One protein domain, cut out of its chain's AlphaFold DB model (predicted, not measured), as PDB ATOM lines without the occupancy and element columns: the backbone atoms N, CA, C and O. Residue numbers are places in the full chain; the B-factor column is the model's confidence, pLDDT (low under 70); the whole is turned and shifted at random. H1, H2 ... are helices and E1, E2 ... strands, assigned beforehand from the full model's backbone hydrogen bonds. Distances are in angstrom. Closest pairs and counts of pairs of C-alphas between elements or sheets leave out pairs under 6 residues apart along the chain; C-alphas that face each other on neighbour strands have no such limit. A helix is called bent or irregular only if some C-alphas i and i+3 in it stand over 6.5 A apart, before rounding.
ATOM      1  N   GLU A  40     -20.951 -35.127 -54.642       51.72
ATOM      2  CA  GLU A  40     -21.514 -34.938 -53.302       51.72
ATOM      3  C   GLU A  40     -23.051 -35.028 -53.310       51.72
ATOM      4  O   GLU A  40     -23.704 -34.877 -52.274       51.72
ATOM      5  N   PHE A  41     -23.639 -35.286 -54.481       60.66
ATOM      6  CA  PHE A  41     -25.056 -35.573 -54.648       60.66
ATOM      7  C   PHE A  41     -25.400 -36.978 -54.128       60.66
ATOM      8  O   PHE A  41     -24.671 -37.943 -54.350       60.66
ATOM      9  N   GLY A  42     -26.523 -37.101 -53.416       61.66
ATOM     10  CA  GLY A  42     -26.917 -38.337 -52.738       61.66
ATOM     11  C   GLY A  42     -27.861 -38.089 -51.567       61.66
ATOM     12  O   GLY A  42     -28.531 -37.056 -51.491       61.66
ATOM     13  N   ALA A  43     -27.918 -39.043 -50.638       65.06
ATOM     14  CA  ALA A  43     -28.722 -38.917 -49.428       65.06
ATOM     15  C   ALA A  43     -27.845 -38.875 -48.175       65.06
ATOM     16  O   ALA A  43     -27.044 -39.774 -47.942       65.06
ATOM     17  N   SER A  44     -28.038 -37.860 -47.335       66.31
ATOM     18  CA  SER A  44     -27.482 -37.797 -45.986       66.31
ATOM     19  C   SER A  44     -28.544 -38.200 -44.970       66.31
ATOM     20  O   SER A  44     -29.650 -37.658 -44.948       66.31
ATOM     21  N   ILE A  45     -28.203 -39.144 -44.099       66.44
ATOM     22  CA  ILE A  45     -29.009 -39.514 -42.939       66.44
ATOM     23  C   ILE A  45     -28.289 -39.008 -41.697       66.44
ATOM     24  O   ILE A  45     -27.203 -39.487 -41.379       66.44
ATOM     25  N   THR A  46     -28.925 -38.082 -40.981       65.44
ATOM     26  CA  THR A  46     -28.472 -37.555 -39.693       65.44
ATOM     27  C   THR A  46     -29.407 -38.013 -38.579       65.44
ATOM     28  O   THR A  46     -30.564 -37.609 -38.517       65.44
ATOM     29  N   ARG A  47     -28.915 -38.818 -37.638       65.44
ATOM     30  CA  ARG A  47     -29.673 -39.227 -36.443       65.44
ATOM     31  C   ARG A  47     -29.068 -38.613 -35.197       65.44
ATOM     32  O   ARG A  47     -27.887 -38.823 -34.950       65.44
ATOM     33  N   ARG A  48     -29.876 -37.967 -34.355       67.00
ATOM     34  CA  ARG A  48     -29.440 -37.458 -33.047       67.00
ATOM     35  C   ARG A  48     -30.380 -37.885 -31.924       67.00
ATOM     36  O   ARG A  48     -31.589 -38.016 -32.093       67.00
ATOM     37  N   ARG A  49     -29.808 -38.099 -30.740       65.62
ATOM     38  CA  ARG A  49     -30.543 -38.367 -29.496       65.62
ATOM     39  C   ARG A  49     -30.212 -37.281 -28.497       65.62
ATOM     40  O   ARG A  49     -29.053 -36.889 -28.382       65.62
ATOM     41  N   ASN A  50     -31.217 -36.809 -27.773       63.91
ATOM     42  CA  ASN A  50     -30.976 -35.848 -26.716       63.91
ATOM     43  C   ASN A  50     -30.375 -36.571 -25.506       63.91
ATOM     44  O   ASN A  50     -30.968 -37.513 -24.979       63.91
ATOM     45  N   ILE A  51     -29.197 -36.120 -25.069       57.38
ATOM     46  CA  ILE A  51     -28.457 -36.702 -23.942       57.38
ATOM     47  C   ILE A  51     -29.313 -36.691 -22.666       57.38
ATOM     48  O   ILE A  51     -29.295 -37.661 -21.914       57.38
ATOM     49  N   ALA A  52     -30.135 -35.656 -22.459       59.19
ATOM     50  CA  ALA A  52     -31.021 -35.543 -21.297       59.19
ATOM     51  C   ALA A  52     -32.148 -36.595 -21.270       59.19
ATOM     52  O   ALA A  52     -32.814 -36.775 -20.251       59.19
ATOM     53  N   HIS A  53     -32.390 -37.283 -22.387       62.34
ATOM     54  CA  HIS A  53     -33.454 -38.275 -22.550       62.34
ATOM     55  C   HIS A  53     -32.923 -39.609 -23.079       62.34
ATOM     56  O   HIS A  53     -33.685 -40.428 -23.595       62.34
ATOM     57  N   TYR A  54     -31.619 -39.845 -22.933       65.31
ATOM     58  CA  TYR A  54     -30.960 -41.045 -23.430       65.31
ATOM     59  C   TYR A  54     -31.565 -42.336 -22.859       65.31
ATOM     60  O   TYR A  54     -31.777 -43.291 -23.606       65.31
ATOM     61  N   ASP A  55     -31.945 -42.335 -21.580       67.31
ATOM     62  CA  ASP A  55     -32.595 -43.477 -20.925       67.31
ATOM     63  C   ASP A  55     -33.918 -43.852 -21.607       67.31
ATOM     64  O   ASP A  55     -34.206 -45.029 -21.806       67.31
ATOM     65  N   GLN A  56     -34.690 -42.865 -22.072       67.81
ATOM     66  CA  GLN A  56     -35.927 -43.115 -22.820       67.81
ATOM     67  C   GLN A  56     -35.644 -43.744 -24.187       67.81
ATOM     68  O   GLN A  56     -36.402 -44.594 -24.648       67.81
ATOM     69  N   ALA A  57     -34.531 -43.374 -24.827       63.84
ATOM     70  CA  ALA A  57     -34.097 -44.005 -26.069       63.84
ATOM     71  C   ALA A  57     -33.569 -45.438 -25.850       63.84
ATOM     72  O   ALA A  57     -33.605 -46.243 -26.783       63.84
ATOM     73  N   GLN A  58     -33.103 -45.777 -24.640       67.94
ATOM     74  CA  GLN A  58     -32.745 -47.152 -24.283       67.94
ATOM     75  C   GLN A  58     -33.967 -48.048 -24.084       67.94
ATOM     76  O   GLN A  58     -33.872 -49.224 -24.425       67.94
ATOM     77  N   ILE A  59     -35.110 -47.508 -23.635       71.00
ATOM     78  CA  ILE A  59     -36.358 -48.277 -23.450       71.00
ATOM     79  C   ILE A  59     -36.688 -49.083 -24.707       71.00
ATOM     80  O   ILE A  59     -36.948 -50.278 -24.623       71.00
ATOM     81  N   LEU A  60     -36.596 -48.452 -25.880       71.75
ATOM     82  CA  LEU A  60     -36.865 -49.078 -27.175       71.75
ATOM     83  C   LEU A  60     -35.878 -50.206 -27.526       71.75
ATOM     84  O   LEU A  60     -36.234 -51.176 -28.199       71.75
ATOM     85  N   ALA A  61     -34.620 -50.065 -27.104       70.94
ATOM     86  CA  ALA A  61     -33.572 -51.049 -27.351       70.94
ATOM     87  C   ALA A  61     -33.662 -52.245 -26.390       70.94
ATOM     88  O   ALA A  61     -33.334 -53.361 -26.788       70.94
ATOM     89  N   SER A  62     -34.106 -52.018 -25.151       75.38
ATOM     90  CA  SER A  62     -34.247 -53.048 -24.116       75.38
ATOM     91  C   SER A  62     -35.631 -53.699 -24.067       75.38
ATOM     92  O   SER A  62     -35.809 -54.694 -23.370       75.38
ATOM     93  N   SER A  63     -36.623 -53.129 -24.748       80.00
ATOM     94  CA  SER A  63     -37.992 -53.636 -24.736       80.00
ATOM     95  C   SER A  63     -38.146 -54.942 -25.499       80.00
ATOM     96  O   SER A  63     -37.578 -55.087 -26.583       80.00
ATOM     97  N   ASP A  64     -39.006 -55.825 -24.993       88.06
ATOM     98  CA  ASP A  64     -39.476 -56.986 -25.741       88.06
ATOM     99  C   ASP A  64     -40.312 -56.521 -26.952       88.06
ATOM    100  O   ASP A  64     -41.364 -55.888 -26.778       88.06
ATOM    101  N   PRO A  65     -39.868 -56.816 -28.188       86.62
ATOM    102  CA  PRO A  65     -40.578 -56.379 -29.375       86.62
ATOM    103  C   PRO A  65     -41.996 -56.943 -29.510       86.62
ATOM    104  O   PRO A  65     -42.822 -56.325 -30.180       86.62
ATOM    105  N   ALA A  66     -42.295 -58.083 -28.878       89.25
ATOM    106  CA  ALA A  66     -43.595 -58.743 -28.977       89.25
ATOM    107  C   ALA A  66     -44.724 -57.995 -28.246       89.25
ATOM    108  O   ALA A  66     -45.892 -58.172 -28.589       89.25
ATOM    109  N   VAL A  67     -44.388 -57.168 -27.251       91.12
ATOM    110  CA  VAL A  67     -45.369 -56.489 -26.383       91.12
ATOM    111  C   VAL A  67     -45.376 -54.972 -26.539       91.12
ATOM    112  O   VAL A  67     -46.308 -54.317 -26.083       91.12
ATOM    113  N   MET A  68     -44.358 -54.404 -27.185       90.06
ATOM    114  CA  MET A  68     -44.210 -52.959 -27.337       90.06
ATOM    115  C   MET A  68     -45.207 -52.399 -28.361       90.06
ATOM    116  O   MET A  68     -45.137 -52.724 -29.550       90.06
ATOM    117  N   ARG A  69     -46.117 -51.526 -27.917       91.94
ATOM    118  CA  ARG A  69     -47.132 -50.891 -28.771       91.94
ATOM    119  C   ARG A  69     -46.577 -49.588 -29.326       91.94
ATOM    120  O   ARG A  69     -46.368 -48.625 -28.590       91.94
ATOM    121  N   MET A  70     -46.356 -49.548 -30.634       90.75
ATOM    122  CA  MET A  70     -45.795 -48.375 -31.305       90.75
ATOM    123  C   MET A  70     -46.808 -47.731 -32.226       90.75
ATOM    124  O   MET A  70     -47.559 -48.430 -32.905       90.75
ATOM    125  N   LEU A  71     -46.764 -46.409 -32.307       92.38
ATOM    126  CA  LEU A  71     -47.467 -45.667 -33.336       92.38
ATOM    127  C   LEU A  71     -46.475 -44.957 -34.250       92.38
ATOM    128  O   LEU A  71     -45.647 -44.184 -33.779       92.38
ATOM    129  N   VAL A  72     -46.617 -45.158 -35.554       92.12
ATOM    130  CA  VAL A  72     -46.114 -44.233 -36.570       92.12
ATOM    131  C   VAL A  72     -47.274 -43.330 -36.980       92.12
ATOM    132  O   VAL A  72     -48.379 -43.810 -37.235       92.12
ATOM    133  N   THR A  73     -47.047 -42.024 -37.002       91.00
ATOM    134  CA  THR A  73     -48.025 -41.021 -37.434       91.00
ATOM    135  C   THR A  73     -47.329 -39.909 -38.193       91.00
ATOM    136  O   THR A  73     -46.110 -39.770 -38.127       91.00
ATOM    137  N   THR A  74     -48.100 -39.098 -38.904       87.38
ATOM    138  CA  THR A  74     -47.622 -37.842 -39.482       87.38
ATOM    139  C   THR A  74     -47.891 -36.691 -38.523       87.38
ATOM    140  O   THR A  74     -48.805 -36.770 -37.693       87.38
ATOM    141  N   ARG A  75     -47.090 -35.627 -38.624       80.12
ATOM    142  CA  ARG A  75     -47.359 -34.360 -37.934       80.12
ATOM    143  C   ARG A  75     -48.579 -33.671 -38.529       80.12
ATOM    144  O   ARG A  75     -49.455 -33.214 -37.802       80.12
ATOM    145  N   GLU A  76     -48.645 -33.633 -39.855       77.50
ATOM    146  CA  GLU A  76     -49.777 -33.060 -40.568       77.50
ATOM    147  C   GLU A  76     -51.034 -33.894 -40.341       77.50
ATOM    148  O   GLU A  76     -51.020 -35.125 -40.417       77.50
ATOM    149  N   SER A  77     -52.147 -33.205 -40.104       77.62
ATOM    150  CA  SER A  77     -53.459 -33.832 -39.986       77.62
ATOM    151  C   SER A  77     -53.957 -34.374 -41.329       77.62
ATOM    152  O   SER A  77     -54.714 -35.341 -41.379       77.62
ATOM    153  N   SER A  78     -53.480 -33.795 -42.429       80.19
ATOM    154  CA  SER A  78     -53.735 -34.240 -43.794       80.19
ATOM    155  C   SER A  78     -52.432 -34.271 -44.588       80.19
ATOM    156  O   SER A  78     -52.206 -33.352 -45.376       80.19
ATOM    157  N   PRO A  79     -51.590 -35.296 -44.379       82.75
ATOM    158  CA  PRO A  79     -50.314 -35.394 -45.058       82.75
ATOM    159  C   PRO A  79     -50.510 -35.471 -46.565       82.75
ATOM    160  O   PRO A  79     -51.437 -36.128 -47.056       82.75
ATOM    161  N   ASP A  80     -49.612 -34.834 -47.304       83.19
ATOM    162  CA  ASP A  80     -49.518 -35.060 -48.737       83.19
ATOM    163  C   ASP A  80     -49.148 -36.534 -49.053       83.19
ATOM    164  O   ASP A  80     -48.699 -37.291 -48.176       83.19
ATOM    165  N   PRO A  81     -49.333 -36.994 -50.306       83.56
ATOM    166  CA  PRO A  81     -49.020 -38.374 -50.673       83.56
ATOM    167  C   PRO A  81     -47.566 -38.787 -50.399       83.56
ATOM    168  O   PRO A  81     -47.305 -39.974 -50.212       83.56
ATOM    169  N   ARG A  82     -46.621 -37.834 -50.365       81.12
ATOM    170  CA  ARG A  82     -45.199 -38.121 -50.125       81.12
ATOM    171  C   ARG A  82     -44.953 -38.416 -48.652       81.12
ATOM    172  O   ARG A  82     -44.421 -39.471 -48.318       81.12
ATOM    173  N   THR A  83     -45.405 -37.525 -47.776       83.69
ATOM    174  CA  THR A  83     -45.326 -37.656 -46.319       83.69
ATOM    175  C   THR A  83     -46.011 -38.938 -45.859       83.69
ATOM    176  O   THR A  83     -45.472 -39.671 -45.027       83.69
ATOM    177  N   TYR A  84     -47.166 -39.261 -46.453       87.00
ATOM    178  CA  TYR A  84     -47.857 -40.524 -46.213       87.00
ATOM    179  C   TYR A  84     -46.993 -41.735 -46.597       87.00
ATOM    180  O   TYR A  84     -46.804 -42.628 -45.773       87.00
ATOM    181  N   ALA A  85     -46.429 -41.758 -47.812       86.00
ATOM    182  CA  ALA A  85     -45.606 -42.871 -48.290       86.00
ATOM    183  C   ALA A  85     -44.340 -43.080 -47.436       86.00
ATOM    184  O   ALA A  85     -43.964 -44.216 -47.146       86.00
ATOM    185  N   ILE A  86     -43.705 -41.994 -46.980       86.62
ATOM    186  CA  ILE A  86     -42.558 -42.047 -46.059       86.62
ATOM    187  C   ILE A  86     -42.976 -42.681 -44.725       86.62
ATOM    188  O   ILE A  86     -42.308 -43.595 -44.233       86.62
ATOM    189  N   ALA A  87     -44.088 -42.226 -44.143       89.38
ATOM    190  CA  ALA A  87     -44.582 -42.753 -42.874       89.38
ATOM    191  C   ALA A  87     -44.993 -44.231 -42.976       89.38
ATOM    192  O   ALA A  87     -44.664 -45.028 -42.094       89.38
ATOM    193  N   GLU A  88     -45.641 -44.619 -44.073       90.69
ATOM    194  CA  GLU A  88     -46.000 -46.007 -44.363       90.69
ATOM    195  C   GLU A  88     -44.756 -46.899 -44.495       90.69
ATOM    196  O   GLU A  88     -44.690 -47.967 -43.881       90.69
ATOM    197  N   ALA A  89     -43.724 -46.449 -45.214       88.94
ATOM    198  CA  ALA A  89     -42.471 -47.188 -45.358       88.94
ATOM    199  C   ALA A  89     -41.758 -47.403 -44.009       88.94
ATOM    200  O   ALA A  89     -41.303 -48.512 -43.709       88.94
ATOM    201  N   ILE A  90     -41.715 -46.371 -43.155       89.69
ATOM    202  CA  ILE A  90     -41.181 -46.478 -41.786       89.69
ATOM    203  C   ILE A  90     -41.986 -47.495 -40.976       89.69
ATOM    204  O   ILE A  90     -41.402 -48.355 -40.312       89.69
ATOM    205  N   HIS A  91     -43.317 -47.431 -41.043       93.06
ATOM    206  CA  HIS A  91     -44.194 -48.370 -40.354       93.06
ATOM    207  C   HIS A  91     -43.940 -49.819 -40.782       93.06
ATOM    208  O   HIS A  91     -43.724 -50.674 -39.921       93.06
ATOM    209  N   ILE A  92     -43.894 -50.094 -42.089       91.56
ATOM    210  CA  ILE A  92     -43.626 -51.435 -42.627       91.56
ATOM    211  C   ILE A  92     -42.277 -51.955 -42.119       91.56
ATOM    212  O   ILE A  92     -42.163 -53.117 -41.718       91.56
ATOM    213  N   ALA A  93     -41.246 -51.106 -42.099       88.00
ATOM    214  CA  ALA A  93     -39.937 -51.476 -41.576       88.00
ATOM    215  C   ALA A  93     -39.982 -51.795 -40.071       88.00
ATOM    216  O   ALA A  93     -39.395 -52.790 -39.639       88.00
ATOM    217  N   MET A  94     -40.708 -51.003 -39.277       87.31
ATOM    218  CA  MET A  94     -40.879 -51.249 -37.841       87.31
ATOM    219  C   MET A  94     -41.657 -52.526 -37.556       87.31
ATOM    220  O   MET A  94     -41.258 -53.288 -36.675       87.31
ATOM    221  N   GLN A  95     -42.717 -52.799 -38.315       91.31
ATOM    222  CA  GLN A  95     -43.591 -53.951 -38.109       91.31
ATOM    223  C   GLN A  95     -42.845 -55.287 -38.242       91.31
ATOM    224  O   GLN A  95     -43.197 -56.263 -37.581       91.31
ATOM    225  N   ARG A  96     -41.754 -55.324 -39.023       88.44
ATOM    226  CA  ARG A  96     -40.867 -56.498 -39.127       88.44
ATOM    227  C   ARG A  96     -40.235 -56.893 -37.791       88.44
ATOM    228  O   ARG A  96     -39.941 -58.067 -37.593       88.44
ATOM    229  N   LYS A  97     -39.992 -55.923 -36.905       86.88
ATOM    230  CA  LYS A  97     -39.384 -56.142 -35.585       86.88
ATOM    231  C   LYS A  97     -40.405 -56.043 -34.454       86.88
ATOM    232  O   LYS A  97     -40.305 -56.816 -33.514       86.88
ATOM    233  N   TYR A  98     -41.373 -55.136 -34.553       89.88
ATOM    234  CA  TYR A  98     -42.379 -54.842 -33.532       89.88
ATOM    235  C   TYR A  98     -43.781 -55.125 -34.091       89.88
ATOM    236  O   TYR A  98     -44.373 -54.248 -34.724       89.88
ATOM    237  N   PRO A  99     -44.339 -56.332 -33.881       92.00
ATOM    238  CA  PRO A  99     -45.582 -56.757 -34.531       92.00
ATOM    239  C   PRO A  99     -46.811 -55.910 -34.172       92.00
ATOM    240  O   PRO A  99     -47.767 -55.866 -34.940       92.00
ATOM    241  N   LEU A 100     -46.788 -55.241 -33.012       93.69
ATOM    242  CA  LEU A 100     -47.860 -54.363 -32.533       93.69
ATOM    243  C   LEU A 100     -47.707 -52.904 -32.993       93.69
ATOM    244  O   LEU A 100     -48.468 -52.044 -32.546       93.69
ATOM    245  N   ALA A 101     -46.731 -52.605 -33.856       92.94
ATOM    246  CA  ALA A 101     -46.633 -51.296 -34.481       92.94
ATOM    247  C   ALA A 101     -47.884 -51.022 -35.326       92.94
ATOM    248  O   ALA A 101     -48.346 -51.884 -36.070       92.94
ATOM    249  N   GLN A 102     -48.417 -49.809 -35.226       94.12
ATOM    250  CA  GLN A 102     -49.542 -49.336 -36.026       94.12
ATOM    251  C   GLN A 102     -49.158 -48.065 -36.765       94.12
ATOM    252  O   GLN A 102     -48.288 -47.314 -36.324       94.12
ATOM    253  N   PHE A 103     -49.853 -47.814 -37.866       92.88
ATOM    254  CA  PHE A 103     -49.810 -46.549 -38.576       92.88
ATOM    255  C   PHE A 103     -51.182 -45.883 -38.486       92.88
ATOM    256  O   PHE A 103     -52.199 -46.509 -38.788       92.88
ATOM    257  N   ARG A 104     -51.220 -44.633 -38.018       89.44
ATOM    258  CA  ARG A 104     -52.437 -43.811 -37.996       89.44
ATOM    259  C   ARG A 104     -52.099 -42.391 -38.405       89.44
ATOM    260  O   ARG A 104     -51.001 -41.916 -38.159       89.44
ATOM    261  N   VAL A 105     -53.076 -41.717 -38.987       83.62
ATOM    262  CA  VAL A 105     -52.994 -40.318 -39.405       83.62
ATOM    263  C   VAL A 105     -54.135 -39.586 -38.710       83.62
ATOM    264  O   VAL A 105     -55.223 -40.154 -38.594       83.62
ATOM    265  N   ALA A 106     -53.917 -38.360 -38.229       69.62
ATOM    266  CA  ALA A 106     -54.954 -37.635 -37.485       69.62
ATOM    267  C   ALA A 106     -56.221 -37.369 -38.317       69.62
ATOM    268  O   ALA A 106     -57.319 -37.325 -37.764       69.62
ATOM    269  N   GLY A 107     -56.080 -37.240 -39.640       64.19
ATOM    270  CA  GLY A 107     -57.173 -36.854 -40.528       64.19
ATOM    271  C   GLY A 107     -57.620 -35.408 -40.293       64.19
ATOM    272  O   GLY A 107     -57.136 -34.710 -39.404       64.19
ATOM    273  N   HIS A 108     -58.572 -34.925 -41.092       56.50
ATOM    274  CA  HIS A 108     -59.166 -33.604 -40.873       56.50
ATOM    275  C   HIS A 108     -59.920 -33.560 -39.532       56.50
ATOM    276  O   HIS A 108     -60.927 -34.248 -39.366       56.50
ATOM    277  N   GLY A 109     -59.476 -32.728 -38.586       60.47
ATOM    278  CA  GLY A 109     -60.149 -32.582 -37.295       60.47
ATOM    279  C   GLY A 109     -59.286 -31.975 -36.192       60.47
ATOM    280  O   GLY A 109     -58.194 -31.467 -36.433       60.47
ATOM    281  N   ARG A 110     -59.815 -32.020 -34.964       60.81
ATOM    282  CA  ARG A 110     -59.082 -31.683 -33.734       60.81
ATOM    283  C   ARG A 110     -58.049 -32.776 -33.450       60.81
ATOM    284  O   ARG A 110     -58.388 -33.952 -33.549       60.81
ATOM    285  N   VAL A 111     -56.820 -32.398 -33.102       68.56
ATOM    286  CA  VAL A 111     -55.692 -33.329 -32.877       68.56
ATOM    287  C   VAL A 111     -55.734 -33.925 -31.461       68.56
ATOM    288  O   VAL A 111     -55.194 -34.998 -31.204       68.56
ATOM    289  N   GLU A 112     -56.445 -33.280 -30.537       71.38
ATOM    290  CA  GLU A 112     -56.529 -33.663 -29.126       71.38
ATOM    291  C   GLU A 112     -57.066 -35.090 -28.891       71.38
ATOM    292  O   GLU A 112     -56.430 -35.827 -28.138       71.38
ATOM    293  N   PRO A 113     -58.143 -35.560 -29.558       72.62
ATOM    294  CA  PRO A 113     -58.604 -36.943 -29.415       72.62
ATOM    295  C   PRO A 113     -57.573 -37.980 -29.879       72.62
ATOM    296  O   PRO A 113     -57.513 -39.079 -29.327       72.62
ATOM    297  N   LEU A 114     -56.748 -37.642 -30.879       76.00
ATOM    298  CA  LEU A 114     -55.641 -38.499 -31.295       76.00
ATOM    299  C   LEU A 114     -54.567 -38.535 -30.204       76.00
ATOM    300  O   LEU A 114     -54.115 -39.616 -29.850       76.00
ATOM    301  N   ILE A 115     -54.184 -37.388 -29.641       80.62
ATOM    302  CA  ILE A 115     -53.171 -37.306 -28.576       80.62
ATOM    303  C   ILE A 115     -53.563 -38.151 -27.359       80.62
ATOM    304  O   ILE A 115     -52.730 -38.897 -26.838       80.62
ATOM    305  N   ASP A 116     -54.819 -38.068 -26.919       82.38
ATOM    306  CA  ASP A 116     -55.303 -38.850 -25.777       82.38
ATOM    307  C   ASP A 116     -55.321 -40.350 -26.108       82.38
ATOM    308  O   ASP A 116     -54.771 -41.161 -25.361       82.38
ATOM    309  N   SER A 117     -55.809 -40.715 -27.301       84.06
ATOM    310  CA  SER A 117     -55.709 -42.084 -27.817       84.06
ATOM    311  C   SER A 117     -54.266 -42.588 -27.866       84.06
ATOM    312  O   SER A 117     -54.049 -43.785 -27.668       84.06
ATOM    313  N   ILE A 118     -53.291 -41.728 -28.180       85.75
ATOM    314  CA  ILE A 118     -51.888 -42.130 -28.284       85.75
ATOM    315  C   ILE A 118     -51.371 -42.582 -26.924       85.75
ATOM    316  O   ILE A 118     -50.790 -43.660 -26.808       85.75
ATOM    317  N   ARG A 119     -51.626 -41.774 -25.895       84.38
ATOM    318  CA  ARG A 119     -51.154 -42.009 -24.528       84.38
ATOM    319  C   ARG A 119     -51.732 -43.271 -23.903       84.38
ATOM    320  O   ARG A 119     -51.056 -43.929 -23.122       84.38
ATOM    321  N   GLU A 120     -52.972 -43.608 -24.236       86.38
ATOM    322  CA  GLU A 120     -53.648 -44.786 -23.685       86.38
ATOM    323  C   GLU A 120     -53.260 -46.084 -24.412       86.38
ATOM    324  O   GLU A 120     -53.142 -47.156 -23.807       86.38
ATOM    325  N   GLN A 121     -53.079 -46.011 -25.733       90.44
ATOM    326  CA  GLN A 121     -52.986 -47.202 -26.581       90.44
ATOM    327  C   GLN A 121     -51.558 -47.577 -26.967       90.44
ATOM    328  O   GLN A 121     -51.340 -48.722 -27.362       90.44
ATOM    329  N   PHE A 122     -50.606 -46.656 -26.845       91.88
ATOM    330  CA  PHE A 122     -49.237 -46.857 -27.297       91.88
ATOM    331  C   PHE A 122     -48.237 -46.530 -26.199       91.88
ATOM    332  O   PHE A 122     -48.486 -45.716 -25.318       91.88
ATOM    333  N   ASP A 123     -47.084 -47.175 -26.279       89.50
ATOM    334  CA  ASP A 123     -45.965 -46.979 -25.365       89.50
ATOM    335  C   ASP A 123     -44.941 -46.010 -25.985       89.50
ATOM    336  O   ASP A 123     -44.294 -45.221 -25.291       89.50
ATOM    337  N   TYR A 124     -44.832 -46.020 -27.319       88.25
ATOM    338  CA  TYR A 124     -43.884 -45.207 -28.077       88.25
ATOM    339  C   TYR A 124     -44.515 -44.646 -29.353       88.25
ATOM    340  O   TYR A 124     -45.335 -45.307 -29.994       88.25
ATOM    341  N   VAL A 125     -44.112 -43.440 -29.745       89.25
ATOM    342  CA  VAL A 125     -44.626 -42.755 -30.934       89.25
ATOM    343  C   VAL A 125     -43.489 -42.231 -31.807       89.25
ATOM    344  O   VAL A 125     -42.469 -41.751 -31.312       89.25
ATOM    345  N   PHE A 126     -43.693 -42.328 -33.117       88.75
ATOM    346  CA  PHE A 126     -42.860 -41.778 -34.175       88.75
ATOM    347  C   PHE A 126     -43.715 -40.811 -34.985       88.75
ATOM    348  O   PHE A 126     -44.738 -41.205 -35.545       88.75
ATOM    349  N   VAL A 127     -43.308 -39.550 -35.026       87.94
ATOM    350  CA  VAL A 127     -43.984 -38.477 -35.749       87.94
ATOM    351  C   VAL A 127     -43.134 -38.124 -36.958       87.94
ATOM    352  O   VAL A 127     -41.990 -37.692 -36.817       87.94
ATOM    353  N   VAL A 128     -43.693 -38.358 -38.139       87.38
ATOM    354  CA  VAL A 128     -43.063 -38.120 -39.434       87.38
ATOM    355  C   VAL A 128     -43.508 -36.774 -39.975       87.38
ATOM    356  O   VAL A 128     -44.688 -36.424 -39.935       87.38
ATOM    357  N   ASP A 129     -42.547 -36.043 -40.502       82.69
ATOM    358  CA  ASP A 129     -42.737 -34.752 -41.128       82.69
ATOM    359  C   ASP A 129     -41.841 -34.671 -42.362       82.69
ATOM    360  O   ASP A 129     -40.745 -35.237 -42.357       82.69
ATOM    361  N   SER A 130     -42.288 -34.017 -43.427       75.38
ATOM    362  CA  SER A 130     -41.488 -33.892 -44.641       75.38
ATOM    363  C   SER A 130     -41.628 -32.514 -45.264       75.38
ATOM    364  O   SER A 130     -42.651 -31.855 -45.131       75.38
ATOM    365  N   ASN A 131     -40.557 -32.062 -45.905       68.25
ATOM    366  CA  ASN A 131     -40.521 -30.808 -46.633       68.25
ATOM    367  C   ASN A 131     -39.618 -30.971 -47.862       68.25
ATOM    368  O   ASN A 131     -38.629 -31.703 -47.832       68.25
ATOM    369  N   SER A 132     -39.943 -30.274 -48.940       65.38
ATOM    370  CA  SER A 132     -39.147 -30.236 -50.161       65.38
ATOM    371  C   SER A 132     -38.810 -28.793 -50.502       65.38
ATOM    372  O   SER A 132     -39.712 -27.972 -50.641       65.38
ATOM    373  N   ASP A 133     -37.528 -28.515 -50.704       63.00
ATOM    374  CA  ASP A 133     -37.036 -27.226 -51.176       63.00
ATOM    375  C   ASP A 133     -36.351 -27.385 -52.534       63.00
ATOM    376  O   ASP A 133     -35.858 -28.452 -52.901       63.00
ATOM    377  N   SER A 134     -36.295 -26.294 -53.293       62.41
ATOM    378  CA  SER A 134     -35.501 -26.223 -54.518       62.41
ATOM    379  C   SER A 134     -34.790 -24.884 -54.597       62.41
ATOM    380  O   SER A 134     -35.303 -23.864 -54.131       62.41
ATOM    381  N   ARG A 135     -33.590 -24.876 -55.179       63.44
ATOM    382  CA  ARG A 135     -32.811 -23.653 -55.353       63.44
ATOM    383  C   ARG A 135     -32.073 -23.641 -56.678       63.44
ATOM    384  O   ARG A 135     -31.317 -24.558 -56.984       63.44
ATOM    385  N   SER A 136     -32.237 -22.549 -57.419       65.75
ATOM    386  CA  SER A 136     -31.489 -22.290 -58.648       65.75
ATOM    387  C   SER A 136     -30.207 -21.498 -58.381       65.75
ATOM    388  O   SER A 136     -30.196 -20.577 -57.562       65.75
ATOM    389  N   TYR A 137     -29.133 -21.838 -59.088       61.44
ATOM    390  CA  TYR A 137     -27.844 -21.153 -59.073       61.44
ATOM    391  C   TYR A 137     -27.207 -21.162 -60.469       61.44
ATOM    392  O   TYR A 137     -27.541 -21.981 -61.321       61.44
ATOM    393  N   THR A 179     -24.568 -21.595 -67.176       66.69
ATOM    394  CA  THR A 179     -25.884 -22.233 -67.193       66.69
ATOM    395  C   THR A 179     -26.539 -22.115 -65.828       66.69
ATOM    396  O   THR A 179     -25.902 -22.333 -64.797       66.69
ATOM    397  N   THR A 180     -27.837 -21.832 -65.820       69.75
ATOM    398  CA  THR A 180     -28.651 -21.950 -64.614       69.75
ATOM    399  C   THR A 180     -28.883 -23.431 -64.322       69.75
ATOM    400  O   THR A 180     -29.278 -24.197 -65.206       69.75
ATOM    401  N   ARG A 181     -28.632 -23.841 -63.084       65.25
ATOM    402  CA  ARG A 181     -28.867 -25.182 -62.545       65.25
ATOM    403  C   ARG A 181     -29.774 -25.076 -61.328       65.25
ATOM    404  O   ARG A 181     -29.678 -24.105 -60.590       65.25
ATOM    405  N   SER A 182     -30.639 -26.062 -61.103       66.62
ATOM    406  CA  SER A 182     -31.533 -26.100 -59.933       66.62
ATOM    407  C   SER A 182     -31.304 -27.351 -59.110       66.62
ATOM    408  O   SER A 182     -31.585 -28.421 -59.614       66.62
ATOM    409  N   ILE A 183     -30.837 -27.234 -57.870       66.12
ATOM    410  CA  ILE A 183     -30.766 -28.370 -56.942       66.12
ATOM    411  C   ILE A 183     -32.114 -28.519 -56.245       66.12
ATOM    412  O   ILE A 183     -32.660 -27.538 -55.728       66.12
ATOM    413  N   TYR A 184     -32.621 -29.744 -56.202       69.12
ATOM    414  CA  TYR A 184     -33.778 -30.113 -55.400       69.12
ATOM    415  C   TYR A 184     -33.294 -30.780 -54.115       69.12
ATOM    416  O   TYR A 184     -32.267 -31.454 -54.071       69.12
ATOM    417  N   THR A 185     -33.975 -30.528 -53.010       71.06
ATOM    418  CA  THR A 185     -33.641 -31.131 -51.726       71.06
ATOM    419  C   THR A 185     -34.919 -31.590 -51.063       71.06
ATOM    420  O   THR A 185     -35.737 -30.784 -50.624       71.06
ATOM    421  N   GLU A 186     -35.076 -32.901 -50.972       74.69
ATOM    422  CA  GLU A 186     -36.153 -33.529 -50.229       74.69
ATOM    423  C   GLU A 186     -35.662 -33.852 -48.823       74.69
ATOM    424  O   GLU A 186     -34.587 -34.421 -48.619       74.69
ATOM    425  N   ARG A 187     -36.445 -33.459 -47.822       76.56
ATOM    426  CA  ARG A 187     -36.136 -33.677 -46.415       76.56
ATOM    427  C   ARG A 187     -37.297 -34.363 -45.738       76.56
ATOM    428  O   ARG A 187     -38.448 -33.981 -45.917       76.56
ATOM    429  N   PHE A 188     -36.986 -35.324 -44.884       80.38
ATOM    430  CA  PHE A 188     -37.958 -35.782 -43.904       80.38
ATOM    431  C   PHE A 188     -37.324 -35.949 -42.535       80.38
ATOM    432  O   PHE A 188     -36.154 -36.301 -42.385       80.38
ATOM    433  N   LEU A 189     -38.129 -35.659 -41.530       81.94
ATOM    434  CA  LEU A 189     -37.797 -35.696 -40.128       81.94
ATOM    435  C   LEU A 189     -38.680 -36.744 -39.456       81.94
ATOM    436  O   LEU A 189     -39.887 -36.806 -39.676       81.94
ATOM    437  N   VAL A 190     -38.068 -37.550 -38.602       83.50
ATOM    438  CA  VAL A 190     -38.761 -38.484 -37.725       83.50
ATOM    439  C   VAL A 190     -38.419 -38.121 -36.296       83.50
ATOM    440  O   VAL A 190     -37.315 -38.407 -35.829       83.50
ATOM    441  N   ASP A 191     -39.367 -37.506 -35.599       83.25
ATOM    442  CA  ASP A 191     -39.284 -37.297 -34.159       83.25
ATOM    443  C   ASP A 191     -39.819 -38.534 -33.448       83.25
ATOM    444  O   ASP A 191     -40.829 -39.108 -33.850       83.25
ATOM    445  N   TYR A 192     -39.159 -38.964 -32.376       83.12
ATOM    446  CA  TYR A 192     -39.583 -40.170 -31.675       83.12
ATOM    447  C   TYR A 192     -39.390 -40.082 -30.166       83.12
ATOM    448  O   TYR A 192     -38.433 -39.474 -29.681       83.12
ATOM    449  N   GLY A 193     -40.288 -40.723 -29.417       83.88
ATOM    450  CA  GLY A 193     -40.270 -40.712 -27.957       83.88
ATOM    451  C   GLY A 193     -41.427 -41.491 -27.320       83.88
ATOM    452  O   GLY A 193     -42.270 -42.043 -28.028       83.88
ATOM    453  N   PRO A 194     -41.486 -41.534 -25.976       85.25
ATOM    454  CA  PRO A 194     -42.593 -42.143 -25.244       85.25
ATOM    455  C   PRO A 194     -43.935 -41.488 -25.584       85.25
ATOM    456  O   PRO A 194     -44.013 -40.267 -25.739       85.25
ATOM    457  N   ALA A 195     -45.006 -42.283 -25.620       85.88
ATOM    458  CA  ALA A 195     -46.349 -41.809 -25.970       85.88
ATOM    459  C   ALA A 195     -46.864 -40.667 -25.068       85.88
ATOM    460  O   ALA A 195     -47.598 -39.792 -25.526       85.88
ATOM    461  N   GLU A 196     -46.417 -40.590 -23.810       82.94
ATOM    462  CA  GLU A 196     -46.730 -39.486 -22.885       82.94
ATOM    463  C   GLU A 196     -46.374 -38.098 -23.460       82.94
ATOM    464  O   GLU A 196     -47.071 -37.104 -23.206       82.94
ATOM    465  N   ARG A 197     -45.333 -38.043 -24.303       79.25
ATOM    466  CA  ARG A 197     -44.826 -36.833 -24.965       79.25
ATOM    467  C   ARG A 197     -45.446 -36.560 -26.335       79.25
ATOM    468  O   ARG A 197     -45.100 -35.552 -26.943       79.25
ATOM    469  N   ALA A 198     -46.396 -37.380 -26.795       77.62
ATOM    470  CA  ALA A 198     -47.013 -37.238 -28.117       77.62
ATOM    471  C   ALA A 198     -47.571 -35.833 -28.380       77.62
ATOM    472  O   ALA A 198     -47.374 -35.294 -29.464       77.62
ATOM    473  N   LYS A 199     -48.180 -35.203 -27.363       75.94
ATOM    474  CA  LYS A 199     -48.660 -33.817 -27.445       75.94
ATOM    475  C   LYS A 199     -47.557 -32.846 -27.871       75.94
ATOM    476  O   LYS A 199     -47.729 -32.106 -28.822       75.94
ATOM    477  N   LEU A 200     -46.411 -32.883 -27.191       74.00
ATOM    478  CA  LEU A 200     -45.283 -31.996 -27.479       74.00
ATOM    479  C   LEU A 200     -44.745 -32.213 -28.904       74.00
ATOM    480  O   LEU A 200     -44.335 -31.270 -29.570       74.00
ATOM    481  N   MET A 201     -44.754 -33.460 -29.375       75.25
ATOM    482  CA  MET A 201     -44.240 -33.817 -30.698       75.25
ATOM    483  C   MET A 201     -45.187 -33.414 -31.838       75.25
ATOM    484  O   MET A 201     -44.714 -33.122 -32.937       75.25
ATOM    485  N   LEU A 202     -46.498 -33.405 -31.579       74.88
ATOM    486  CA  LEU A 202     -47.538 -33.030 -32.542       74.88
ATOM    487  C   LEU A 202     -47.859 -31.524 -32.524       74.88
ATOM    488  O   LEU A 202     -48.199 -30.988 -33.569       74.88
ATOM    489  N   ASP A 203     -47.689 -30.842 -31.385       68.38
ATOM    490  CA  ASP A 203     -47.932 -29.394 -31.237       68.38
ATOM    491  C   ASP A 203     -46.736 -28.522 -31.692       68.38
ATOM    492  O   ASP A 203     -46.837 -27.296 -31.714       68.38
ATOM    493  N   GLY A 204     -45.578 -29.120 -31.999       56.88
ATOM    494  CA  GLY A 204     -44.351 -28.391 -32.345       56.88
ATOM    495  C   GLY A 204     -44.231 -28.025 -33.831       56.88
ATOM    496  O   GLY A 204     -44.396 -28.888 -34.691       56.88
ATOM    497  N   ASP A 205     -43.846 -26.776 -34.125       50.75
ATOM    498  CA  ASP A 205     -43.486 -26.315 -35.476       50.75
ATOM    499  C   ASP A 205     -42.079 -26.802 -35.877       50.75
ATOM    500  O   ASP A 205     -41.078 -26.471 -35.240       50.75
ATOM    501  N   SER A 206     -41.973 -27.560 -36.968       49.62
ATOM    502  CA  SER A 206     -40.703 -28.059 -37.534       49.62
ATOM    503  C   SER A 206     -39.965 -27.085 -38.441       49.62
ATOM    504  O   SER A 206     -38.771 -27.255 -38.673       49.62
ATOM    505  N   HIS A 207     -40.658 -26.069 -38.957       44.03
ATOM    506  CA  HIS A 207     -40.103 -25.131 -39.936       44.03
ATOM    507  C   HIS A 207     -39.104 -24.146 -39.323       44.03
ATOM    508  O   HIS A 207     -38.406 -23.429 -40.037       44.03
ATOM    509  N   GLN A 208     -39.008 -24.121 -37.995       38.41
ATOM    510  CA  GLN A 208     -37.872 -23.536 -37.317       38.41
ATOM    511  C   GLN A 208     -36.993 -24.677 -36.806       38.41
ATOM    512  O   GLN A 208     -37.336 -25.332 -35.823       38.41
ATOM    513  N   GLU A 209     -35.793 -24.824 -37.381       39.44
ATOM    514  CA  GLU A 209     -34.646 -25.545 -36.781       39.44
ATOM    515  C   GLU A 209     -34.394 -25.158 -35.299       39.44
ATOM    516  O   GLU A 209     -33.614 -25.797 -34.596       39.44
ATOM    517  N   ILE A 210     -35.055 -24.094 -34.831       35.00
ATOM    518  CA  ILE A 210     -34.910 -23.416 -33.550       35.00
ATOM    519  C   ILE A 210     -35.896 -23.932 -32.481       35.00
ATOM    520  O   ILE A 210     -35.648 -23.671 -31.303       35.00
ATOM    521  N   VAL A 211     -36.961 -24.693 -32.806       39.50
ATOM    522  CA  VAL A 211     -37.756 -25.340 -31.736       39.50
ATOM    523  C   VAL A 211     -36.878 -26.405 -31.087       39.50
ATOM    524  O   VAL A 211     -36.546 -27.435 -31.678       39.50
ATOM    525  N   SER A 212     -36.421 -26.064 -29.888       43.25
ATOM    526  CA  SER A 212     -35.182 -26.516 -29.285       43.25
ATOM    527  C   SER A 212     -35.032 -28.035 -29.275       43.25
ATOM    528  O   SER A 212     -35.862 -28.788 -28.765       43.25
ATOM    529  N   VAL A 213     -33.873 -28.489 -29.756       48.97
ATOM    530  CA  VAL A 213     -33.372 -29.869 -29.616       48.97
ATOM    531  C   VAL A 213     -33.491 -30.388 -28.164       48.97
ATOM    532  O   VAL A 213     -33.515 -31.598 -27.950       48.97
ATOM    533  N   SER A 214     -33.620 -29.485 -27.178       51.28
ATOM    534  CA  SER A 214     -33.749 -29.762 -25.744       51.28
ATOM    535  C   SER A 214     -34.973 -30.577 -25.336       51.28
ATOM    536  O   SER A 214     -34.883 -31.266 -24.323       51.28
ATOM    537  N   ASP A 215     -36.074 -30.544 -26.092       59.00
ATOM    538  CA  ASP A 215     -37.338 -31.126 -25.607       59.00
ATOM    539  C   ASP A 215     -37.686 -32.452 -26.305       59.00
ATOM    540  O   ASP A 215     -38.554 -33.210 -25.862       59.00
ATOM    541  N   ARG A 216     -36.959 -32.789 -27.378       65.25
ATOM    542  CA  ARG A 216     -37.138 -34.031 -28.140       65.25
ATOM    543  C   ARG A 216     -36.394 -35.182 -27.471       65.25
ATOM    544  O   ARG A 216     -35.245 -35.024 -27.067       65.25
ATOM    545  N   THR A 217     -37.011 -36.361 -27.394       71.44
ATOM    546  CA  THR A 217     -36.329 -37.578 -26.916       71.44
ATOM    547  C   THR A 217     -35.270 -38.040 -27.926       71.44
ATOM    548  O   THR A 217     -34.118 -38.295 -27.568       71.44
ATOM    549  N   GLY A 218     -35.613 -38.056 -29.213       75.50
ATOM    550  CA  GLY A 218     -34.665 -38.215 -30.309       75.50
ATOM    551  C   GLY A 218     -35.287 -37.838 -31.646       75.50
ATOM    552  O   GLY A 218     -36.508 -37.715 -31.755       75.50
ATOM    553  N   TRP A 219     -34.434 -37.640 -32.647       76.00
ATOM    554  CA  TRP A 219     -34.864 -37.322 -34.000       76.00
ATOM    555  C   TRP A 219     -33.922 -37.911 -35.052       76.00
ATOM    556  O   TRP A 219     -32.728 -38.116 -34.816       76.00
ATOM    557  N   THR A 220     -34.467 -38.201 -36.229       74.56
ATOM    558  CA  THR A 220     -33.690 -38.551 -37.424       74.56
ATOM    559  C   THR A 220     -34.121 -37.662 -38.570       74.56
ATOM    560  O   THR A 220     -35.302 -37.612 -38.882       74.56
ATOM    561  N   MET A 221     -33.171 -36.972 -39.179       76.38
ATOM    562  CA  MET A 221     -33.361 -36.196 -40.390       76.38
ATOM    563  C   MET A 221     -32.723 -36.947 -41.545       76.38
ATOM    564  O   MET A 221     -31.589 -37.417 -41.448       76.38
ATOM    565  N   VAL A 222     -33.442 -37.023 -42.647       75.31
ATOM    566  CA  VAL A 222     -32.904 -37.432 -43.932       75.31
ATOM    567  C   VAL A 222     -32.969 -36.238 -44.853       75.31
ATOM    568  O   VAL A 222     -33.987 -35.554 -44.908       75.31
ATOM    569  N   GLN A 223     -31.873 -35.999 -45.557       72.19
ATOM    570  CA  GLN A 223     -31.777 -35.016 -46.613       72.19
ATOM    571  C   GLN A 223     -31.313 -35.731 -47.877       72.19
ATOM    572  O   GLN A 223     -30.172 -36.176 -47.956       72.19
ATOM    573  N   MET A 224     -32.200 -35.842 -48.856       73.75
ATOM    574  CA  MET A 224     -31.881 -36.302 -50.196       73.75
ATOM    575  C   MET A 224     -31.726 -35.077 -51.083       73.75
ATOM    576  O   MET A 224     -32.645 -34.276 -51.224       73.75
ATOM    577  N   ILE A 225     -30.541 -34.896 -51.641       69.88
ATOM    578  CA  ILE A 225     -30.270 -33.822 -52.588       69.88
ATOM    579  C   ILE A 225     -30.454 -34.452 -53.952       69.88
ATOM    580  O   ILE A 225     -29.668 -35.326 -54.264       69.88
ATOM    581  N   THR A 226     -31.470 -34.067 -54.723       65.88
ATOM    582  CA  THR A 226     -31.692 -34.545 -56.094       65.88
ATOM    583  C   THR A 226     -31.253 -33.491 -57.112       65.88
ATOM    584  O   THR A 226     -31.216 -32.291 -56.830       65.88
ATOM    585  N   GLY A 227     -30.779 -33.981 -58.260       59.47
ATOM    586  CA  GLY A 227     -29.899 -33.279 -59.195       59.47
ATOM    587  C   GLY A 227     -30.405 -32.009 -59.857       59.47
ATOM    588  O   GLY A 227     -31.462 -31.470 -59.555       59.47
ATOM    589  N   THR A 228     -29.588 -31.530 -60.792       55.44
ATOM    590  CA  THR A 228     -29.831 -30.308 -61.550       55.44
ATOM    591  C   THR A 228     -30.766 -30.542 -62.733       55.44
ATOM    592  O   THR A 228     -30.926 -31.664 -63.200       55.44
ATOM    593  N   THR A 229     -31.382 -29.481 -63.262       54.38
ATOM    594  CA  THR A 229     -32.284 -29.502 -64.438       54.38
ATOM    595  C   THR A 229     -31.714 -30.192 -65.692       54.38
ATOM    596  O   THR A 229     -32.460 -30.452 -66.631       54.38
ATOM    597  N   ASP A 230     -30.411 -30.469 -65.726       50.78
ATOM    598  CA  ASP A 230     -29.660 -31.147 -66.786       50.78
ATOM    599  C   ASP A 230     -29.087 -32.527 -66.389       50.78
ATOM    600  O   ASP A 230     -28.482 -33.183 -67.237       50.78
ATOM    601  N   ALA A 231     -29.282 -32.980 -65.144       49.84
ATOM    602  CA  ALA A 231     -28.829 -34.271 -64.625       49.84
ATOM    603  C   ALA A 231     -29.919 -34.893 -63.734       49.84
ATOM    604  O   ALA A 231     -29.952 -34.701 -62.518       49.84
ATOM    605  N   THR A 232     -30.813 -35.661 -64.354       53.28
ATOM    606  CA  THR A 232     -31.946 -36.337 -63.709       53.28
ATOM    607  C   THR A 232     -31.562 -37.696 -63.124       53.28
ATOM    608  O   THR A 232     -32.224 -38.710 -63.336       53.28
ATOM    609  N   TRP A 233     -30.466 -37.738 -62.367       54.41
ATOM    610  CA  TRP A 233     -29.931 -38.993 -61.832       54.41
ATOM    611  C   TRP A 233     -30.889 -39.689 -60.847       54.41
ATOM    612  O   TRP A 233     -30.720 -40.875 -60.580       54.41
ATOM    613  N   CYS A 234     -31.929 -39.000 -60.352       58.59
ATOM    614  CA  CYS A 234     -32.960 -39.585 -59.492       58.59
ATOM    615  C   CYS A 234     -34.406 -39.178 -59.846       58.59
ATOM    616  O   CYS A 234     -35.197 -38.909 -58.956       58.59
ATOM    617  N   ASP A 235     -34.815 -39.215 -61.122       52.66
ATOM    618  CA  ASP A 235     -36.204 -38.921 -61.575       52.66
ATOM    619  C   ASP A 235     -37.311 -39.863 -61.014       52.66
ATOM    620  O   ASP A 235     -38.458 -39.870 -61.471       52.66
ATOM    621  N   LYS A 236     -36.989 -40.705 -60.026       51.25
ATOM    622  CA  LYS A 236     -37.909 -41.628 -59.345       51.25
ATOM    623  C   LYS A 236     -37.910 -41.407 -57.828       51.25
ATOM    624  O   LYS A 236     -37.860 -42.375 -57.065       51.25
ATOM    625  N   ASP A 237     -38.028 -40.143 -57.421       57.81
ATOM    626  CA  ASP A 237     -38.049 -39.648 -56.032       57.81
ATOM    627  C   ASP A 237     -38.859 -40.539 -55.064       57.81
ATOM    628  O   ASP A 237     -38.405 -40.868 -53.968       57.81
ATOM    629  N   GLY A 238     -40.029 -41.037 -55.492       59.03
ATOM    630  CA  GLY A 238     -40.909 -41.851 -54.643       59.03
ATOM    631  C   GLY A 238     -40.310 -43.181 -54.161       59.03
ATOM    632  O   GLY A 238     -40.544 -43.578 -53.020       59.03
ATOM    633  N   ASN A 239     -39.510 -43.868 -54.986       66.00
ATOM    634  CA  ASN A 239     -38.919 -45.157 -54.599       66.00
ATOM    635  C   ASN A 239     -37.651 -44.975 -53.753       66.00
ATOM    636  O   ASN A 239     -37.427 -45.750 -52.818       66.00
ATOM    637  N   ALA A 240     -36.845 -43.954 -54.055       68.62
ATOM    638  CA  ALA A 240     -35.620 -43.652 -53.319       68.62
ATOM    639  C   ALA A 240     -35.930 -43.160 -51.899       68.62
ATOM    640  O   ALA A 240     -35.391 -43.698 -50.928       68.62
ATOM    641  N   LEU A 241     -36.896 -42.242 -51.752       72.31
ATOM    642  CA  LEU A 241     -37.378 -41.804 -50.441       72.31
ATOM    643  C   LEU A 241     -37.981 -42.943 -49.622       72.31
ATOM    644  O   LEU A 241     -37.652 -43.078 -48.447       72.31
ATOM    645  N   ALA A 242     -38.827 -43.793 -50.213       71.25
ATOM    646  CA  ALA A 242     -39.404 -44.936 -49.501       71.25
ATOM    647  C   ALA A 242     -38.328 -45.949 -49.058       71.25
ATOM    648  O   ALA A 242     -38.420 -46.546 -47.978       71.25
ATOM    649  N   THR A 243     -37.274 -46.117 -49.861       75.56
ATOM    650  CA  THR A 243     -36.119 -46.961 -49.524       75.56
ATOM    651  C   THR A 243     -35.339 -46.366 -48.354       75.56
ATOM    652  O   THR A 243     -35.085 -47.062 -47.368       75.56
ATOM    653  N   LEU A 244     -35.041 -45.065 -48.400       77.06
ATOM    654  CA  LEU A 244     -34.408 -44.335 -47.301       77.06
ATOM    655  C   LEU A 244     -35.252 -44.390 -46.024       77.06
ATOM    656  O   LEU A 244     -34.729 -44.686 -44.952       77.06
ATOM    657  N   ALA A 245     -36.561 -44.182 -46.133       80.06
ATOM    658  CA  ALA A 245     -37.512 -44.264 -45.030       80.06
ATOM    659  C   ALA A 245     -37.521 -45.664 -44.391       80.06
ATOM    660  O   ALA A 245     -37.502 -45.794 -43.165       80.06
ATOM    661  N   SER A 246     -37.446 -46.720 -45.206       78.81
ATOM    662  CA  SER A 246     -37.340 -48.102 -44.727       78.81
ATOM    663  C   SER A 246     -36.019 -48.369 -43.992       78.81
ATOM    664  O   SER A 246     -36.016 -49.007 -42.935       78.81
ATOM    665  N   LEU A 247     -34.896 -47.862 -44.517       76.31
ATOM    666  CA  LEU A 247     -33.583 -47.950 -43.866       76.31
ATOM    667  C   LEU A 247     -33.588 -47.209 -42.523       76.31
ATOM    668  O   LEU A 247     -33.179 -47.767 -41.503       76.31
ATOM    669  N   VAL A 248     -34.123 -45.986 -42.492       79.31
ATOM    670  CA  VAL A 248     -34.302 -45.217 -41.253       79.31
ATOM    671  C   VAL A 248     -35.144 -45.998 -40.252       79.31
ATOM    672  O   VAL A 248     -34.705 -46.178 -39.117       79.31
ATOM    673  N   GLY A 249     -36.295 -46.534 -40.668       73.81
ATOM    674  CA  GLY A 249     -37.171 -47.358 -39.832       73.81
ATOM    675  C   GLY A 249     -36.429 -48.494 -39.121       73.81
ATOM    676  O   GLY A 249     -36.576 -48.677 -37.910       73.81
ATOM    677  N   ALA A 250     -35.551 -49.201 -39.837       71.44
ATOM    678  CA  ALA A 250     -34.724 -50.261 -39.264       71.44
ATOM    679  C   ALA A 250     -33.695 -49.742 -38.235       71.44
ATOM    680  O   ALA A 250     -33.404 -50.418 -37.243       71.44
ATOM    681  N   HIS A 251     -33.162 -48.530 -38.428       72.38
ATOM    682  CA  HIS A 251     -32.093 -47.951 -37.606       72.38
ATOM    683  C   HIS A 251     -32.562 -47.073 -36.436       72.38
ATOM    684  O   HIS A 251     -31.775 -46.819 -35.513       72.38
ATOM    685  N   LEU A 252     -33.833 -46.663 -36.403       72.88
ATOM    686  CA  LEU A 252     -34.410 -45.897 -35.289       72.88
ATOM    687  C   LEU A 252     -34.293 -46.642 -33.947       72.88
ATOM    688  O   LEU A 252     -34.076 -46.026 -32.903       72.88
ATOM    689  N   THR A 253     -34.314 -47.977 -33.988       65.56
ATOM    690  CA  THR A 253     -34.246 -48.851 -32.802       65.56
ATOM    691  C   THR A 253     -32.833 -49.351 -32.480       65.56
ATOM    692  O   THR A 253     -32.657 -50.205 -31.611       65.56
ATOM    693  N   SER A 254     -31.806 -48.851 -33.181       63.31
ATOM    694  CA  SER A 254     -30.424 -49.296 -32.969       63.31
ATOM    695  C   SER A 254     -29.927 -48.907 -31.565       63.31
ATOM    696  O   SER A 254     -30.141 -47.768 -31.136       63.31
ATOM    697  N   PRO A 255     -29.249 -49.822 -30.844       54.06
ATOM    698  CA  PRO A 255     -28.789 -49.599 -29.473       54.06
ATOM    699  C   PRO A 255     -27.572 -48.674 -29.387       54.06
ATOM    700  O   PRO A 255     -27.215 -48.254 -28.290       54.06
ATOM    701  N   ARG A 256     -26.916 -48.356 -30.513       55.94
ATOM    702  CA  ARG A 256     -25.749 -47.474 -30.485       55.94
ATOM    703  C   ARG A 256     -26.192 -46.027 -30.223       55.94
ATOM    704  O   ARG A 256     -27.009 -45.524 -31.013       55.94
ATOM    705  N   PRO A 257     -25.673 -45.364 -29.167       48.00
ATOM    706  CA  PRO A 257     -25.616 -43.910 -29.134       48.00
ATOM    707  C   PRO A 257     -24.745 -43.448 -30.303       48.00
ATOM    708  O   PRO A 257     -24.161 -44.261 -31.008       48.00
ATOM    709  N   ASP A 258     -24.648 -42.152 -30.494       52.38
ATOM    710  CA  ASP A 258     -23.803 -41.507 -31.492       52.38
ATOM    711  C   ASP A 258     -24.532 -41.193 -32.792       52.38
ATOM    712  O   ASP A 258     -25.377 -41.938 -33.320       52.38
ATOM    713  N   GLU A 259     -24.211 -39.978 -33.220       53.47
ATOM    714  CA  GLU A 259     -24.702 -39.325 -34.408       53.47
ATOM    715  C   GLU A 259     -24.446 -40.248 -35.592       53.47
ATOM    716  O   GLU A 259     -23.303 -40.500 -35.972       53.47
ATOM    717  N   LEU A 260     -25.517 -40.811 -36.147       58.91
ATOM    718  CA  LEU A 260     -25.398 -41.494 -37.423       58.91
ATOM    719  C   LEU A 260     -25.340 -40.375 -38.449       58.91
ATOM    720  O   LEU A 260     -26.348 -39.700 -38.617       58.91
ATOM    721  N   ASN A 261     -24.176 -40.153 -39.050       62.12
ATOM    722  CA  ASN A 261     -24.048 -39.344 -40.251       62.12
ATOM    723  C   ASN A 261     -23.534 -40.264 -41.352       62.12
ATOM    724  O   ASN A 261     -22.361 -40.640 -41.355       62.12
ATOM    725  N   ILE A 262     -24.446 -40.713 -42.208       63.91
ATOM    726  CA  ILE A 262     -24.123 -41.579 -43.340       63.91
ATOM    727  C   ILE A 262     -24.542 -40.856 -44.606       63.91
ATOM    728  O   ILE A 262     -25.684 -40.408 -44.707       63.91
ATOM    729  N   THR A 263     -23.626 -40.804 -45.567       66.44
ATOM    730  CA  THR A 263     -23.933 -40.485 -46.959       66.44
ATOM    731  C   THR A 263     -24.158 -41.795 -47.701       66.44
ATOM    732  O   THR A 263     -23.341 -42.712 -47.595       66.44
ATOM    733  N   ILE A 264     -25.287 -41.911 -48.392       66.94
ATOM    734  CA  ILE A 264     -25.643 -43.074 -49.199       66.94
ATOM    735  C   ILE A 264     -25.550 -42.682 -50.667       66.94
ATOM    736  O   ILE A 264     -26.155 -41.688 -51.082       66.94
ATOM    737  N   ASP A 265     -24.815 -43.495 -51.425       66.31
ATOM    738  CA  ASP A 265     -24.668 -43.325 -52.863       66.31
ATOM    739  C   ASP A 265     -26.034 -43.424 -53.564       66.31
ATOM    740  O   ASP A 265     -26.816 -44.332 -53.248       66.31
ATOM    741  N   PRO A 266     -26.316 -42.552 -54.546       64.50
ATOM    742  CA  PRO A 266     -27.541 -42.572 -55.345       64.50
ATOM    743  C   PRO A 266     -27.960 -43.958 -55.859       64.50
ATOM    744  O   PRO A 266     -29.107 -44.376 -55.684       64.50
ATOM    745  N   ASP A 267     -27.017 -44.707 -56.432       67.88
ATOM    746  CA  ASP A 267     -27.275 -46.032 -57.007       67.88
ATOM    747  C   ASP A 267     -27.797 -47.023 -55.953       67.88
ATOM    748  O   ASP A 267     -28.638 -47.881 -56.233       67.88
ATOM    749  N   SER A 268     -27.347 -46.878 -54.702       67.56
ATOM    750  CA  SER A 268     -27.735 -47.753 -53.588       67.56
ATOM    751  C   SER A 268     -29.180 -47.538 -53.128       67.56
ATOM    752  O   SER A 268     -29.736 -48.391 -52.436       67.56
ATOM    753  N   ILE A 269     -29.794 -46.415 -53.506       63.25
ATOM    754  CA  ILE A 269     -31.192 -46.074 -53.199       63.25
ATOM    755  C   ILE A 269     -32.086 -46.108 -54.442       63.25
ATOM    756  O   ILE A 269     -33.234 -45.673 -54.391       63.25
ATOM    757  N   GLY A 270     -31.595 -46.686 -55.543       62.16
ATOM    758  CA  GLY A 270     -32.375 -46.891 -56.763       62.16
ATOM    759  C   GLY A 270     -32.519 -45.644 -57.636       62.16
ATOM    760  O   GLY A 270     -33.393 -45.621 -58.508       62.16
TER     761      GLY A 270
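What this domain is: This is residues 40 to 137 and 179 to 270 of the 273 residues of an uncharacterized protein of Luteimonas sp. SJ-16 (UniProt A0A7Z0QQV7). You are looking at one twisted six-stranded sheet with two long helices, H2 and H5, side by side over one face and the short helix H4 over the other. The long strands E3 and E4 run as a ribbon along the longest axis, H1 crosses the sheet over E4, and the small helices H3 and H6 only graze the sheet. The printed part has 190 residues with six named helices and six named strands, in the order E1 H1 E2 H2 H3 E3 E4 H4 E5 H5 E6 H6; its class is mixed, helices and strands. The sheet's order is E2 E3 E4 E5 E1 E6, and it is mixed. The whole is compact, with a radius of gyration of the C-alphas of 16.6 A, and only just elongated, with spans of 56 by 37 by 30 A.

Where its parts are: Find C-alpha 42 at (-26.917, -38.337, -52.738); from there E1, residues 42 to 49, runs 23.5 A. Next come H1, residues 51 to 62, and E2, residues 70 to 74. H2, residues 81 to 95, runs 20.7 A, and H3 takes residues 112 to 121. E3, residues 124 to 137, spans 42.4 A; after the cut, find C-alpha 179 at (-25.884, -22.233, -67.193), where E4, residues 179 to 194, begins its 49.3 A. H4 is residues 195 to 202 and E5 is residues 218 to 226, 26.2 A long. H5, residues 237 to 251, runs 21.1 A; E6, residues 260 to 264, and H6, residues 266 to 269, follow, with C-alpha 269 at (-31.192, -46.074, -53.199). H1 and H4 are irregular: C-alphas 52 and 55 are 8.1 A apart, and C-alphas 196 and 199 are 7.5 A apart.

How they stand to each other: Start at edge strand E2, parallel to E3, with N 71 and O 124 2.9 A apart, within hydrogen-bond range. The next pairs are antiparallel: look for N 129 and O 189 between E3 and E4, 2.9 A; N 188 and O 222 between E4 and E5, 3.0 A; N 46 and O 221 between E5 and E1, 2.8 A; and N 45 and O 262 between E1 and edge strand E6, 2.9 A. There are three layers, helices on both faces of the sheet: H1, H2 and H5 on one, H4 on the other. H2 lies over E2 and E3 at a height over the sheet of 8.0 A; its closest C-alphas to E2 are those of His 91 and Val 72, 5.9 A. H2 touches H5, closest at the C-alphas of Ile 90 and Gly 249, 4.5 A, the same way at a shallow tilt of 32 degrees, only just short of steep. E2, H2, H3 and E3 make a strand-helix-strand unit, two parallel neighbour strands with helices between; E5, H5 and E6 make a split one, with E1 between its strands and a left-handed crossover. H3 touches H4, closest at the C-alphas of Arg 119 and Ala 195, 5.0 A. H5 touches H6 with residues 239 to 244 alone, closest at the C-alphas of Ala 240 and Ile 269, 5.0 A. In H2, H3 and H5 every O i to N i+4 pair is within hydrogen-bond range, against 4 of 8 in H1 and 2 of 4 in H4; H6 is too short for one.

The domain as a whole: The two C-alphas farthest apart are those of Val 67 and Thr 179, 56.7 A. Residues 138 to 178 are not printed, and C-alphas 137 and 179 are 8.4 A apart across the cut. The links H2 to H3 and H4 to E5 are long. The mean pLDDT of the printed part is 72.4; 86 residues are under 70, among them residues 40 to 58, 203 to 216 and 253 to 270.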